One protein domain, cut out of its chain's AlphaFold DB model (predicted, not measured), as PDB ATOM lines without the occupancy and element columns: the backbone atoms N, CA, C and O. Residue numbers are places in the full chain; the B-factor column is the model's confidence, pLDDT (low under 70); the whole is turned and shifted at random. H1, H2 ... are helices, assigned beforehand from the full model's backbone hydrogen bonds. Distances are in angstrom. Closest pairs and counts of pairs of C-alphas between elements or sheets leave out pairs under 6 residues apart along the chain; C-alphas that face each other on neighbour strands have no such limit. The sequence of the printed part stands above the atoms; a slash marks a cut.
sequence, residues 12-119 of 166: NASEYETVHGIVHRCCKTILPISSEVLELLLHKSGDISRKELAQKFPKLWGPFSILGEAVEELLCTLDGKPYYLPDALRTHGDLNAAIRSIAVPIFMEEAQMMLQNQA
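Overview. This is residues 12 to 119 of the 166 residues of an uncharacterized protein of Candidatus Fokinia solitaria (UniProt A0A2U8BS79). Three longer helices, H1, H5 and H7, make the core: H7, the longest, crosses H1, and H5 folds back along H1. H2 packs on H1 and H7, H4 packs on the first part of H5 with H3 close by, and H6 lies off the first part of H7 at the opposite end. There are 108 residues printed, with seven named helices in the order H1 to H7 and no named strand: all helix. The whole is compact, with a radius of gyration of the C-alphas of 13.3 A and spans of 34 by 30 by 22 A.

Arrangement. H1, residues 12 to 30, and H2, residues 35 to 43, form a hairpin and only just touch, with 3 pairs of C-alphas within 8 A. H3, residues 50 to 56, touches no helix. H4, residues 58 to 61, touches H5, residues 66 to 78; the closest C-alphas, of Leu 60 and Gly 68, are 4.3 A apart. H5 touches H1 at a shallow tilt of 31 degrees, opposite ways, closest at the C-alphas of Cys 26 and Ala 70, 5.2 A. H6, residues 87 to 90, is apart from H1. H7, residues 93 to 119, touches H1 at a steep tilt of 44 degrees, the same way, closest at the C-alphas of Val 23 and Phe 107, 6.0 A. Every O i to N i+4 pair is within hydrogen-bond range in H1, H2, H3 and H5, and 22 of 23 in H7; H4 and H6 are too short for one.

Along the chain. H1 begins at C-alpha 12 (178.384, 233.999, 236.545) and is 26.8 A long; H5 is 18.3 A. H7, 37.9 A with a kink of 27 degrees near residue 102, ends at C-alpha 119 (174.306, 258.997, 258.648).

Size, cuts and confidence. The farthest C-alphas, of Ala 88 and Ala 119, are 41.5 A apart. The printed part has no cut and no long link; pLDDT is under 70 at residues 12 to 13.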
ATOM      1  N   ASN A  12     179.084 232.799 236.084       59.44
ATOM      2  CA  ASN A  12     178.384 233.999 236.545       59.44
ATOM      3  C   ASN A  12     178.595 234.270 238.046       59.44
ATOM      4  O   ASN A  12     178.709 235.425 238.441       59.44
ATOM      5  N   ALA A  13     178.681 233.227 238.883       62.31
ATOM      6  CA  ALA A  13     178.950 233.384 240.316       62.31
ATOM      7  C   ALA A  13     180.358 233.952 240.588       62.31
ATOM      8  O   ALA A  13     180.511 234.869 241.387       62.31
ATOM      9  N   SER A  14     181.376 233.468 239.865       75.62
ATOM     10  CA  SER A  14     182.752 233.970 239.995       75.62
ATOM     11  C   SER A  14     182.901 235.418 239.509       75.62
ATOM     12  O   SER A  14     183.632 236.206 240.114       75.62
ATOM     13  N   GLU A  15     182.191 235.785 238.439       74.88
ATOM     14  CA  GLU A  15     182.148 237.161 237.936       74.88
ATOM     15  C   GLU A  15     181.443 238.092 238.933       74.88
ATOM     16  O   GLU A  15     181.969 239.161 239.238       74.88
ATOM     17  N   TYR A  16     180.316 237.658 239.507       83.12
ATOM     18  CA  TYR A  16     179.604 238.394 240.553       83.12
ATOM     19  C   TYR A  16     180.486 238.654 241.780       83.12
ATOM     20  O   TYR A  16     180.633 239.803 242.188       83.12
ATOM     21  N   GLU A  17     181.122 237.619 242.340       87.94
ATOM     22  CA  GLU A  17     182.001 237.749 243.512       87.94
ATOM     23  C   GLU A  17     183.169 238.708 243.253       87.94
ATOM     24  O   GLU A  17     183.506 239.539 244.099       87.94
ATOM     25  N   THR A  18     183.763 238.634 242.059       89.62
ATOM     26  CA  THR A  18     184.873 239.511 241.661       89.62
ATOM     27  C   THR A  18     184.422 240.967 241.565       89.62
ATOM     28  O   THR A  18     185.056 241.849 242.150       89.62
ATOM     29  N   VAL A  19     183.318 241.228 240.856       92.44
ATOM     30  CA  VAL A  19     182.758 242.579 240.697       92.44
ATOM     31  C   VAL A  19     182.358 243.150 242.054       92.44
ATOM     32  O   VAL A  19     182.732 244.277 242.376       92.44
ATOM     33  N   HIS A  20     181.677 242.356 242.879       92.19
ATOM     34  CA  HIS A  20     181.298 242.743 244.229       92.19
ATOM     35  C   HIS A  20     182.513 243.112 245.083       92.19
ATOM     36  O   HIS A  20     182.529 244.165 245.718       92.19
ATOM     37  N   GLY A  21     183.565 242.289 245.069       94.31
ATOM     38  CA  GLY A  21     184.793 242.554 245.818       94.31
ATOM     39  C   GLY A  21     185.484 243.863 245.420       94.31
ATOM     40  O   GLY A  21     186.006 244.571 246.284       94.31
ATOM     41  N   ILE A  22     185.472 244.213 244.130       95.25
ATOM     42  CA  ILE A  22     186.025 245.481 243.630       95.25
ATOM     43  C   ILE A  22     185.164 246.655 244.085       95.25
ATOM     44  O   ILE A  22     185.686 247.584 244.702       95.25
ATOM     45  N   VAL A  23     183.854 246.593 243.834       96.69
ATOM     46  CA  VAL A  23     182.913 247.660 244.197       96.69
ATOM     47  C   VAL A  23     182.966 247.942 245.697       96.69
ATOM     48  O   VAL A  23     183.192 249.086 246.089       96.69
ATOM     49  N   HIS A  24     182.864 246.907 246.534       96.94
ATOM     50  CA  HIS A  24     182.940 247.043 247.988       96.94
ATOM     51  C   HIS A  24     184.247 247.707 248.434       96.94
ATOM     52  O   HIS A  24     184.233 248.645 249.235       96.94
ATOM     53  N   ARG A  25     185.393 247.266 247.893       96.62
ATOM     54  CA  ARG A  25     186.699 247.860 248.214       96.62
ATOM     55  C   ARG A  25     186.754 249.337 247.824       96.62
ATOM     56  O   ARG A  25     187.190 250.149 248.637       96.62
ATOM     57  N   CYS A  26     186.308 249.691 246.620       96.81
ATOM     58  CA  CYS A  26     186.277 251.077 246.160       96.81
ATOM     59  C   CYS A  26     185.384 251.943 247.056       96.81
ATOM     60  O   CYS A  26     185.847 252.973 247.541       96.81
ATOM     61  N   CYS A  27     184.154 251.509 247.349       96.50
ATOM     62  CA  CYS A  27     183.243 252.225 248.246       96.50
ATOM     63  C   CYS A  27     183.866 252.424 249.637       96.50
ATOM     64  O   CYS A  27     183.867 253.539 250.156       96.50
ATOM     65  N   LYS A  28     184.489 251.381 250.198       96.44
ATOM     66  CA  LYS A  28     185.171 251.429 251.500       96.44
ATOM     67  C   LYS A  28     186.360 252.395 251.530       96.44
ATOM     68  O   LYS A  28     186.628 252.977 252.577       96.44
ATOM     69  N   THR A  29     187.070 252.565 250.416       95.44
ATOM     70  CA  THR A  29     188.171 253.536 250.292       95.44
ATOM     71  C   THR A  29     187.659 254.960 250.087       95.44
ATOM     72  O   THR A  29     188.186 255.890 250.693       95.44
ATOM     73  N   ILE A  30     186.636 255.144 249.249       95.56
ATOM     74  CA  ILE A  30     186.097 256.462 248.889       95.56
ATOM     75  C   ILE A  30     185.363 257.087 250.075       95.56
ATOM     76  O   ILE A  30     185.665 258.218 250.449       95.56
ATOM     77  N   LEU A  31     184.439 256.344 250.689       94.81
ATOM     78  CA  LEU A  31     183.527 256.826 251.727       94.81
ATOM     79  C   LEU A  31     184.209 257.608 252.875       94.81
ATOM     80  O   LEU A  31     183.745 258.706 253.181       94.81
ATOM     81  N   PRO A  32     185.281 257.112 253.531       92.12
ATOM     82  CA  PRO A  32     185.907 257.830 254.645       92.12
ATOM     83  C   PRO A  32     186.693 259.076 254.211       92.12
ATOM     84  O   PRO A  32     186.991 259.921 255.049       92.12
ATOM     85  N   ILE A  33     187.058 259.185 252.930       91.38
ATOM     86  CA  ILE A  33     187.834 260.313 252.401       91.38
ATOM     87  C   ILE A  33     186.899 261.378 251.816       91.38
ATOM     88  O   ILE A  33     187.128 262.572 252.001       91.38
ATOM     89  N   SER A  34     185.860 260.958 251.089       93.25
ATOM     90  CA  SER A  34     184.881 261.846 250.464       93.25
ATOM     91  C   SER A  34     183.556 261.120 250.212       93.25
ATOM     92  O   SER A  34     183.371 260.460 249.187       93.25
ATOM     93  N   SER A  35     182.603 261.286 251.133       94.12
ATOM     94  CA  SER A  35     181.222 260.820 250.956       94.12
ATOM     95  C   SER A  35     180.535 261.507 249.772       94.12
ATOM     96  O   SER A  35     179.823 260.852 249.021       94.12
ATOM     97  N   GLU A  36     180.829 262.787 249.528       95.12
ATOM     98  CA  GLU A  36     180.264 263.595 248.435       95.12
ATOM     99  C   GLU A  36     180.513 262.990 247.041       95.12
ATOM    100  O   GLU A  36     179.652 263.052 246.160       95.12
ATOM    101  N   VAL A  37     181.690 262.389 246.821       95.12
ATOM    102  CA  VAL A  37     182.003 261.689 245.563       95.12
ATOM    103  C   VAL A  37     181.105 260.466 245.402       95.12
ATOM    104  O   VAL A  37     180.557 260.239 244.321       95.12
ATOM    105  N   LEU A  38     180.933 259.694 246.477       95.12
ATOM    106  CA  LEU A  38     180.106 258.492 246.479       95.12
ATOM    107  C   LEU A  38     178.618 258.829 246.310       95.12
ATOM    108  O   LEU A  38     177.932 258.174 245.531       95.12
ATOM    109  N   GLU A  39     178.139 259.886 246.967       96.44
ATOM    110  CA  GLU A  39     176.780 260.418 246.823       96.44
ATOM    111  C   GLU A  39     176.497 260.875 245.393       96.44
ATOM    112  O   GLU A  39     175.441 260.561 244.841       96.44
ATOM    113  N   LEU A  40     177.439 261.585 244.761       96.56
ATOM    114  CA  LEU A  40     177.276 262.013 243.375       96.56
ATOM    115  C   LEU A  40     177.187 260.813 242.427       96.56
ATOM    116  O   LEU A  40     176.321 260.791 241.549       96.56
ATOM    117  N   LEU A  41     178.077 259.832 242.597       95.94
ATOM    118  CA  LEU A  41     178.069 258.602 241.808       95.94
ATOM    119  C   LEU A  41     176.755 257.836 241.998       95.94
ATOM    120  O   LEU A  41     176.148 257.424 241.012       95.94
ATOM    121  N   LEU A  42     176.282 257.706 243.240       95.94
ATOM    122  CA  LEU A  42     175.011 257.061 243.567       95.94
ATOM    123  C   LEU A  42     173.831 257.792 242.908       95.94
ATOM    124  O   LEU A  42     173.017 257.171 242.227       95.94
ATOM    125  N   HIS A  43     173.767 259.119 243.036       96.12
ATOM    126  CA  HIS A  43     172.706 259.938 242.445       96.12
ATOM    127  C   HIS A  43     172.644 259.820 240.915       96.12
ATOM    128  O   HIS A  43     171.569 259.905 240.322       96.12
ATOM    129  N   LYS A  44     173.794 259.609 240.270       95.44
ATOM    130  CA  LYS A  44     173.916 259.422 238.818       95.44
ATOM    131  C   LYS A  44     173.842 257.959 238.384       95.44
ATOM    132  O   LYS A  44     174.035 257.669 237.210       95.44
ATOM    133  N   SER A  45     173.594 257.031 239.307       91.75
ATOM    134  CA  SER A  45     173.621 255.589 239.042       91.75
ATOM    135  C   SER A  45     174.919 255.108 238.381       91.75
ATOM    136  O   SER A  45     174.909 254.231 237.519       91.75
ATOM    137  N   GLY A  46     176.042 255.728 238.748       86.44
ATOM    138  CA  GLY A  46     177.350 255.478 238.149       86.44
ATOM    139  C   GLY A  46     177.557 256.084 236.757       86.44
ATOM    140  O   GLY A  46     178.679 256.070 236.268       86.44
ATOM    141  N   ASP A  47     176.520 256.649 236.130       91.81
ATOM    142  CA  ASP A  47     176.585 257.260 234.800       91.81
ATOM    143  C   ASP A  47     177.081 258.710 234.894       91.81
ATOM    144  O   ASP A  47     176.326 259.685 234.813       91.81
ATOM    145  N   ILE A  48     178.380 258.852 235.152       91.50
ATOM    146  CA  ILE A  48     179.057 260.142 235.225       91.50
ATOM    147  C   ILE A  48     180.360 260.114 234.440       91.50
ATOM    148  O   ILE A  48     181.169 259.193 234.533       91.50
ATOM    149  N   SER A  49     180.605 261.175 233.674       89.81
ATOM    150  CA  SER A  49     181.858 261.288 232.937       89.81
ATOM    151  C   SER A  49     183.019 261.661 233.859       89.81
ATOM    152  O   SER A  49     182.892 262.494 234.762       89.81
ATOM    153  N   ARG A  50     184.212 261.153 233.538       90.00
ATOM    154  CA  ARG A  50     185.464 261.575 234.184       90.00
ATOM    155  C   ARG A  50     185.659 263.095 234.155       90.00
ATOM    156  O   ARG A  50     186.163 263.677 235.111       90.00
ATOM    157  N   LYS A  51     185.226 263.750 233.071       90.44
ATOM    158  CA  LYS A  51     185.281 265.211 232.916       90.44
ATOM    159  C   LYS A  51     184.401 265.927 233.942       90.44
ATOM    160  O   LYS A  51     184.853 266.901 234.535       90.44
ATOM    161  N   GLU A  52     183.178 265.450 234.160       93.06
ATOM    162  CA  GLU A  52     182.270 266.017 235.166       93.06
ATOM    163  C   GLU A  52     182.842 265.846 236.581       93.06
ATOM    164  O   GLU A  52     182.876 266.804 237.355       93.06
ATOM    165  N   LEU A  53     183.389 264.666 236.894       92.50
ATOM    166  CA  LEU A  53     184.076 264.430 238.168       92.50
ATOM    167  C   LEU A  53     185.306 265.318 238.346       92.50
ATOM    168  O   LEU A  53     185.507 265.857 239.426       92.50
ATOM    169  N   ALA A  54     186.113 265.523 237.303       91.38
ATOM    170  CA  ALA A  54     187.264 266.425 237.355       91.38
ATOM    171  C   ALA A  54     186.873 267.885 237.611       91.38
ATOM    172  O   ALA A  54     187.608 268.605 238.281       91.38
ATOM    173  N   GLN A  55     185.722 268.320 237.097       93.19
ATOM    174  CA  GLN A  55     185.208 269.668 237.338       93.19
ATOM    175  C   GLN A  55     184.737 269.852 238.782       93.19
ATOM    176  O   GLN A  55     185.014 270.889 239.379       93.19
ATOM    177  N   LYS A  56     184.047 268.856 239.351       93.75
ATOM    178  CA  LYS A  56     183.523 268.928 240.726       93.75
ATOM    179  C   LYS A  56     184.576 268.618 241.789       93.75
ATOM    180  O   LYS A  56     184.612 269.263 242.830       93.75
ATOM    181  N   PHE A  57     185.456 267.667 241.503       93.19
ATOM    182  CA  PHE A  57     186.467 267.157 242.422       93.19
ATOM    183  C   PHE A  57     187.848 267.141 241.748       93.19
ATOM    184  O   PHE A  57     188.424 266.079 241.499       93.19
ATOM    185  N   PRO A  58     188.443 268.314 241.465       88.81
ATOM    186  CA  PRO A  58     189.729 268.401 240.766       88.81
ATOM    187  C   PRO A  58     190.870 267.696 241.516       88.81
ATOM    188  O   PRO A  58     191.816 267.213 240.898       88.81
ATOM    189  N   LYS A  59     190.759 267.578 242.846       86.69
ATOM    190  CA  LYS A  59     191.732 266.888 243.706       86.69
ATOM    191  C   LYS A  59     191.818 265.377 243.450       86.69
ATOM    192  O   LYS A  59     192.816 264.777 243.831       86.69
ATOM    193  N   LEU A  60     190.820 264.770 242.793       87.94
ATOM    194  CA  LEU A  60     190.848 263.346 242.442       87.94
ATOM    195  C   LEU A  60     192.038 263.006 241.547       87.94
ATOM    196  O   LEU A  60     192.639 261.956 241.716       87.94
ATOM    197  N   TRP A  61     192.413 263.906 240.641       86.38
ATOM    198  CA  TRP A  61     193.364 263.621 239.562       86.38
ATOM    199  C   TRP A  61     194.787 264.093 239.856       86.38
ATOM    200  O   TRP A  61     195.602 264.224 238.943       86.38
ATOM    201  N   GLY A  62     195.082 264.374 241.125       81.88
ATOM    202  CA  GLY A  62     196.443 264.647 241.561       81.88
ATOM    203  C   GLY A  62     197.338 263.406 241.444       81.88
ATOM    204  O   GLY A  62     196.843 262.275 241.490       81.88
ATOM    205  N   PRO A  63     198.662 263.592 241.320       78.38
ATOM    206  CA  PRO A  63     199.601 262.479 241.380       78.38
ATOM    207  C   PRO A  63     199.470 261.752 242.727       78.38
ATOM    208  O   PRO A  63     199.371 262.399 243.769       78.38
ATOM    209  N   PHE A  64     199.477 260.414 242.700       77.94
ATOM    210  CA  PHE A  64     199.387 259.540 243.886       77.94
ATOM    211  C   PHE A  64     198.097 259.691 244.714       77.94
ATOM    212  O   PHE A  64     198.072 259.427 245.917       77.94
ATOM    213  N   SER A  65     197.012 260.137 244.082       87.88
ATOM    214  CA  SER A  65     195.705 260.237 244.726       87.88
ATOM    215  C   SER A  65     195.082 258.848 244.889       87.88
ATOM    216  O   SER A  65     194.453 258.338 243.965       87.88
ATOM    217  N   ILE A  66     195.195 258.263 246.087       89.69
ATOM    218  CA  ILE A  66     194.527 256.995 246.448       89.69
ATOM    219  C   ILE A  66     193.013 257.083 246.186       89.69
ATOM    220  O   ILE A  66     192.397 256.140 245.693       89.69
ATOM    221  N   LEU A  67     192.411 258.242 246.479       92.19
ATOM    222  CA  LEU A  67     191.002 258.500 246.187       92.19
ATOM    223  C   LEU A  67     190.734 258.485 244.675       92.19
ATOM    224  O   LEU A  67     189.756 257.895 244.232       92.19
ATOM    225  N   GLY A  68     191.605 259.112 243.884       93.62
ATOM    226  CA  GLY A  68     191.519 259.118 242.426       93.62
ATOM    227  C   GLY A  68     191.622 257.728 241.818       93.62
ATOM    228  O   GLY A  68     190.831 257.389 240.945       93.62
ATOM    229  N   GLU A  69     192.556 256.914 242.308       93.62
ATOM    230  CA  GLU A  69     192.730 255.522 241.883       93.62
ATOM    231  C   GLU A  69     191.482 254.686 242.185       93.62
ATOM    232  O   GLU A  69     190.972 254.001 241.298       93.62
ATOM    233  N   ALA A  70     190.931 254.799 243.399       95.00
ATOM    234  CA  ALA A  70     189.710 254.092 243.780       95.00
ATOM    235  C   ALA A  70     188.492 254.527 242.947       95.00
ATOM    236  O   ALA A  70     187.679 253.684 242.563       95.00
ATOM    237  N   VAL A  71     188.370 255.827 242.649       95.50
ATOM    238  CA  VAL A  71     187.302 256.364 241.793       95.50
ATOM    239  C   VAL A  71     187.466 255.898 240.349       95.50
ATOM    240  O   VAL A  71     186.487 255.471 239.748       95.50
ATOM    241  N   GLU A  72     188.672 255.939 239.783       94.56
ATOM    242  CA  GLU A  72     188.917 255.492 238.407       94.56
ATOM    243  C   GLU A  72     188.643 253.991 238.249       94.56
ATOM    244  O   GLU A  72     188.004 253.576 237.281       94.56
ATOM    245  N   GLU A  73     189.071 253.169 239.212       95.38
ATOM    246  CA  GLU A  73     188.780 251.735 239.208       95.38
ATOM    247  C   GLU A  73     187.273 251.460 239.302       95.38
ATOM    248  O   GLU A  73     186.750 250.608 238.572       95.38
ATOM    249  N   LEU A  74     186.561 252.210 240.148       96.50
ATOM    250  CA  LEU A  74     185.111 252.107 240.263       96.50
ATOM    251  C   LEU A  74     184.426 252.496 238.948       96.50
ATOM    252  O   LEU A  74     183.617 251.723 238.446       96.50
ATOM    253  N   LEU A  75     184.789 253.633 238.347       95.69
ATOM    254  CA  LEU A  75     184.248 254.071 237.055       95.69
ATOM    255  C   LEU A  75     184.491 253.037 235.956       95.69
ATOM    256  O   LEU A  75     183.558 252.667 235.252       95.69
ATOM    257  N   CYS A  76     185.713 252.511 235.840       94.94
ATOM    258  CA  CYS A  76     186.021 251.475 234.856       94.94
ATOM    259  C   CYS A  76     185.161 250.226 235.065       94.94
ATOM    260  O   CYS A  76     184.702 249.623 234.098       94.94
ATOM    261  N   THR A  77     184.913 249.844 236.317       95.50
ATOM    262  CA  THR A  77     184.054 248.702 236.648       95.50
ATOM    263  C   THR A  77     182.591 248.975 236.279       95.50
ATOM    264  O   THR A  77     181.946 248.116 235.678       95.50
ATOM    265  N   LEU A  78     182.084 250.179 236.556       95.94
ATOM    266  CA  LEU A  78     180.719 250.607 236.224       95.94
ATOM    267  C   LEU A  78     180.492 250.778 234.713       95.94
ATOM    268  O   LEU A  78     179.402 250.497 234.219       95.94
ATOM    269  N   ASP A  79     181.535 251.130 233.965       94.50
ATOM    270  CA  ASP A  79     181.548 251.147 232.496       94.50
ATOM    271  C   ASP A  79     181.654 249.742 231.874       94.50
ATOM    272  O   ASP A  79     181.658 249.594 230.647       94.50
ATOM    273  N   GLY A  80     181.764 248.698 232.702       93.12
ATOM    274  CA  GLY A  80     181.923 247.315 232.263       93.12
ATOM    275  C   GLY A  80     183.331 246.963 231.781       93.12
ATOM    276  O   GLY A  80     183.519 245.925 231.156       93.12
ATOM    277  N   LYS A  81     184.330 247.803 232.064       93.75
ATOM    278  CA  LYS A  81     185.725 247.683 231.608       93.75
ATOM    279  C   LYS A  81     186.721 247.535 232.771       93.75
ATOM    280  O   LYS A  81     187.720 248.258 232.805       93.75
ATOM    281  N   PRO A  82     186.497 246.633 233.738       89.69
ATOM    282  CA  PRO A  82     187.351 246.543 234.914       89.69
ATOM    283  C   PRO A  82     188.793 246.146 234.562       89.69
ATOM    284  O   PRO A  82     189.052 245.389 233.618       89.69
ATOM    285  N   TYR A  83     189.753 246.629 235.356       89.06
ATOM    286  CA  TYR A  83     191.182 246.466 235.072       89.06
ATOM    287  C   TYR A  83     191.689 245.020 235.145       89.06
ATOM    288  O   TYR A  83     192.710 244.703 234.539       89.06
ATOM    289  N   TYR A  84     190.972 244.111 235.811       86.25
ATOM    290  CA  TYR A  84     191.347 242.693 235.824       86.25
ATOM    291  C   TYR A  84     191.161 242.012 234.460       86.25
ATOM    292  O   TYR A  84     191.741 240.955 234.213       86.25
ATOM    293  N   LEU A  85     190.355 242.594 233.564       86.38
ATOM    294  CA  LEU A  85     190.209 242.070 232.214       86.38
ATOM    295  C   LEU A  85     191.402 242.468 231.339       86.38
ATOM    296  O   LEU A  85     191.854 243.610 231.422       86.38
ATOM    297  N   PRO A  86     191.856 241.584 230.436       87.56
ATOM    298  CA  PRO A  86     192.748 241.949 229.342       87.56
ATOM    299  C   PRO A  86     192.173 243.085 228.486       87.56
ATOM    300  O   PRO A  86     190.972 243.105 228.211       87.56
ATOM    301  N   ASP A  87     193.035 243.970 227.978       87.62
ATOM    302  CA  ASP A  87     192.624 245.137 227.177       87.62
ATOM    303  C   ASP A  87     191.753 244.760 225.967       87.62
ATOM    304  O   ASP A  87     190.771 245.441 225.669       87.62
ATOM    305  N   ALA A  88     192.047 243.626 225.319       86.12
ATOM    306  CA  ALA A  88     191.254 243.112 224.203       86.12
ATOM    307  C   ALA A  88     189.782 242.873 224.586       86.12
ATOM    308  O   ALA A  88     188.881 243.185 223.809       86.12
ATOM    309  N   LEU A  89     189.522 242.382 225.803       85.31
ATOM    310  CA  LEU A  89     188.170 242.101 226.285       85.31
ATOM    311  C   LEU A  89     187.426 243.365 226.732       85.31
ATOM    312  O   LEU A  89     186.210 243.419 226.581       85.31
ATOM    313  N   ARG A  90     188.128 244.417 227.176       86.12
ATOM    314  CA  ARG A  90     187.509 245.702 227.567       86.12
ATOM    315  C   ARG A  90     186.907 246.483 226.392       86.12
ATOM    316  O   ARG A  90     186.167 247.447 226.590       86.12
ATOM    317  N   THR A  91     187.218 246.096 225.157       88.50
ATOM    318  CA  THR A  91     186.607 246.676 223.947       88.50
ATOM    319  C   THR A  91     185.372 245.905 223.470       88.50
ATOM    320  O   THR A  91     184.666 246.373 222.578       88.50
ATOM    321  N   HIS A  92     185.070 244.754 224.080       91.19
ATOM    322  CA  HIS A  92     183.963 243.903 223.666       91.19
ATOM    323  C   HIS A  92     182.632 244.419 224.231       91.19
ATOM    324  O   HIS A  92     182.325 244.229 225.408       91.19
ATOM    325  N   GLY A  93     181.809 245.030 223.374       90.94
ATOM    326  CA  GLY A  93     180.552 245.684 223.769       90.94
ATOM    327  C   GLY A  93     179.617 244.806 224.609       90.94
ATOM    328  O   GLY A  93     179.188 245.236 225.677       90.94
ATOM    329  N   ASP A  94     179.368 243.563 224.184       90.25
ATOM    330  CA  ASP A  94     178.447 242.666 224.904       90.25
ATOM    331  C   ASP A  94     178.957 242.261 226.292       90.25
ATOM    332  O   ASP A  94     178.177 242.157 227.237       90.25
ATOM    333  N   LEU A  95     180.273 242.063 226.438       88.62
ATOM    334  CA  LEU A  95     180.883 241.742 227.727       88.62
ATOM    335  C   LEU A  95     180.799 242.949 228.661       88.62
ATOM    336  O   LEU A  95     180.411 242.800 229.816       88.62
ATOM    337  N   ASN A  96     181.091 244.144 228.144       92.12
ATOM    338  CA  ASN A  96     180.974 245.378 228.912       92.12
ATOM    339  C   ASN A  96     179.528 245.590 229.388       92.12
ATOM    340  O   ASN A  96     179.301 245.920 230.549       92.12
ATOM    341  N   ALA A  97     178.540 245.347 228.521       92.25
ATOM    342  CA  ALA A  97     177.128 245.428 228.885       92.25
ATOM    343  C   ALA A  97     176.749 244.400 229.965       92.25
ATOM    344  O   ALA A  97     176.059 244.749 230.924       92.25
ATOM    345  N   ALA A  98     177.239 243.161 229.853       91.25
ATOM    346  CA  ALA A  98     177.010 242.119 230.850       91.25
ATOM    347  C   ALA A  98     177.609 242.492 232.215       91.25
ATOM    348  O   ALA A  98     176.916 242.425 233.228       91.25
ATOM    349  N   ILE A  99     178.854 242.969 232.251       92.50
ATOM    350  CA  ILE A  99     179.502 243.393 233.499       92.50
ATOM    351  C   ILE A  99     178.780 244.597 234.095       92.50
ATOM    352  O   ILE A  99     178.481 244.587 235.285       92.50
ATOM    353  N   ARG A 100     178.425 245.598 233.283       94.56
ATOM    354  CA  ARG A 100     177.672 246.772 233.746       94.56
ATOM    355  C   ARG A 100     176.324 246.387 234.355       94.56
ATOM    356  O   ARG A 100     175.941 246.958 235.374       94.56
ATOM    357  N   SER A 101     175.643 245.389 233.783       93.69
ATOM    358  CA  SER A 101     174.370 244.876 234.312       93.69
ATOM    359  C   SER A 101     174.487 244.253 235.709       93.69
ATOM    360  O   SER A 101     173.485 244.157 236.411       93.69
ATOM    361  N   ILE A 102     175.700 243.875 236.126       93.62
ATOM    362  CA  ILE A 102     176.012 243.331 237.454       93.62
ATOM    363  C   ILE A 102     176.588 244.428 238.361       93.62
ATOM    364  O   ILE A 102     176.139 244.607 239.490       93.62
ATOM    365  N   ALA A 103     177.564 245.188 237.863       95.56
ATOM    366  CA  ALA A 103     178.317 246.171 238.632       95.56
ATOM    367  C   ALA A 103     177.457 247.334 239.129       95.56
ATOM    368  O   ALA A 103     177.598 247.735 240.282       95.56
ATOM    369  N   VAL A 104     176.567 247.868 238.283       96.50
ATOM    370  CA  VAL A 104     175.738 249.021 238.657       96.50
ATOM    371  C   VAL A 104     174.792 248.670 239.810       96.50
ATOM    372  O   VAL A 104     174.857 249.371 240.816       96.50
ATOM    373  N   PRO A 105     173.973 247.595 239.756       96.31
ATOM    374  CA  PRO A 105     173.126 247.216 240.890       96.31
ATOM    375  C   PRO A 105     173.896 247.016 242.199       96.31
ATOM    376  O   PRO A 105     173.494 247.571 243.217       96.31
ATOM    377  N   ILE A 106     175.027 246.299 242.158       96.25
ATOM    378  CA  ILE A 106     175.860 246.070 243.347       96.25
ATOM    379  C   ILE A 106     176.366 247.398 243.914       96.25
ATOM    380  O   ILE A 106     176.311 247.624 245.119       96.25
ATOM    381  N   PHE A 107     176.837 248.303 243.055       97.62
ATOM    382  CA  PHE A 107     177.287 249.622 243.487       97.62
ATOM    383  C   PHE A 107     176.173 250.432 244.144       97.62
ATOM    384  O   PHE A 107     176.411 251.032 245.189       97.62
ATOM    385  N   MET A 108     174.973 250.439 243.559       97.50
ATOM    386  CA  MET A 108     173.834 251.166 244.121       97.50
ATOM    387  C   MET A 108     173.503 250.675 245.531       97.50
ATOM    388  O   MET A 108     173.353 251.492 246.438       97.50
ATOM    389  N   GLU A 109     173.433 249.356 245.716       96.75
ATOM    390  CA  GLU A 109     173.154 248.730 247.009       96.75
ATOM    391  C   GLU A 109     174.254 249.038 248.034       96.75
ATOM    392  O   GLU A 109     173.974 249.552 249.121       96.75
ATOM    393  N   GLU A 110     175.516 248.805 247.667       95.94
ATOM    394  CA  GLU A 110     176.661 248.985 248.557       95.94
ATOM    395  C   GLU A 110     176.833 250.452 248.974       95.94
ATOM    396  O   GLU A 110     176.979 250.757 250.159       95.94
ATOM    397  N   ALA A 111     176.788 251.382 248.015       95.88
ATOM    398  CA  ALA A 111     176.940 252.806 248.289       95.88
ATOM    399  C   ALA A 111     175.789 253.336 249.153       95.88
ATOM    400  O   ALA A 111     176.038 254.090 250.095       95.88
ATOM    401  N   GLN A 112     174.548 252.915 248.885       96.00
ATOM    402  CA  GLN A 112     173.397 253.303 249.696       96.00
ATOM    403  C   GLN A 112     173.525 252.793 251.135       96.00
ATOM    404  O   GLN A 112     173.375 253.581 252.072       96.00
ATOM    405  N   MET A 113     173.850 251.511 251.321       95.06
ATOM    406  CA  MET A 113     174.058 250.916 252.643       95.06
ATOM    407  C   MET A 113     175.173 251.640 253.413       95.06
ATOM    408  O   MET A 113     175.008 252.001 254.579       95.06
ATOM    409  N   MET A 114     176.312 251.884 252.765       94.25
ATOM    410  CA  MET A 114     177.464 252.534 253.387       94.25
ATOM    411  C   MET A 114     177.187 253.987 253.801       94.25
ATOM    412  O   MET A 114     177.558 254.388 254.906       94.25
ATOM    413  N   LEU A 115     176.519 254.767 252.946       94.31
ATOM    414  CA  LEU A 115     176.155 256.154 253.247       94.31
ATOM    415  C   LEU A 115     175.123 256.233 254.381       94.31
ATOM    416  O   LEU A 115     175.254 257.071 255.274       94.31
ATOM    417  N   GLN A 116     174.141 255.325 254.404       92.81
ATOM    418  CA  GLN A 116     173.172 255.234 255.501       92.81
ATOM    419  C   GLN A 116     173.851 254.912 256.837       92.81
ATOM    420  O   GLN A 116     173.584 255.586 257.828       92.81
ATOM    421  N   ASN A 117     174.784 253.954 256.851       88.06
ATOM    422  CA  ASN A 117     175.520 253.577 258.060       88.06
ATOM    423  C   ASN A 117     176.371 254.725 258.634       88.06
ATOM    424  O   ASN A 117     176.559 254.781 259.846       88.06
ATOM    425  N   GLN A 118     176.865 255.653 257.803       80.62
ATOM    426  CA  GLN A 118     177.500 256.885 258.294       80.62
ATOM    427  C   GLN A 118     176.490 257.880 258.881       80.62
ATOM    428  O   GLN A 118     176.774 258.511 259.899       80.62
ATOM    429  N   ALA A 119     175.331 258.038 258.238       75.06
ATOM    430  CA  ALA A 119     174.306 258.997 258.648       75.06
ATOM    431  C   ALA A 119     173.596 258.599 259.953       75.06
ATOM    432  O   ALA A 119     173.075 259.465 260.657       75.06
TER     433      ALA A 119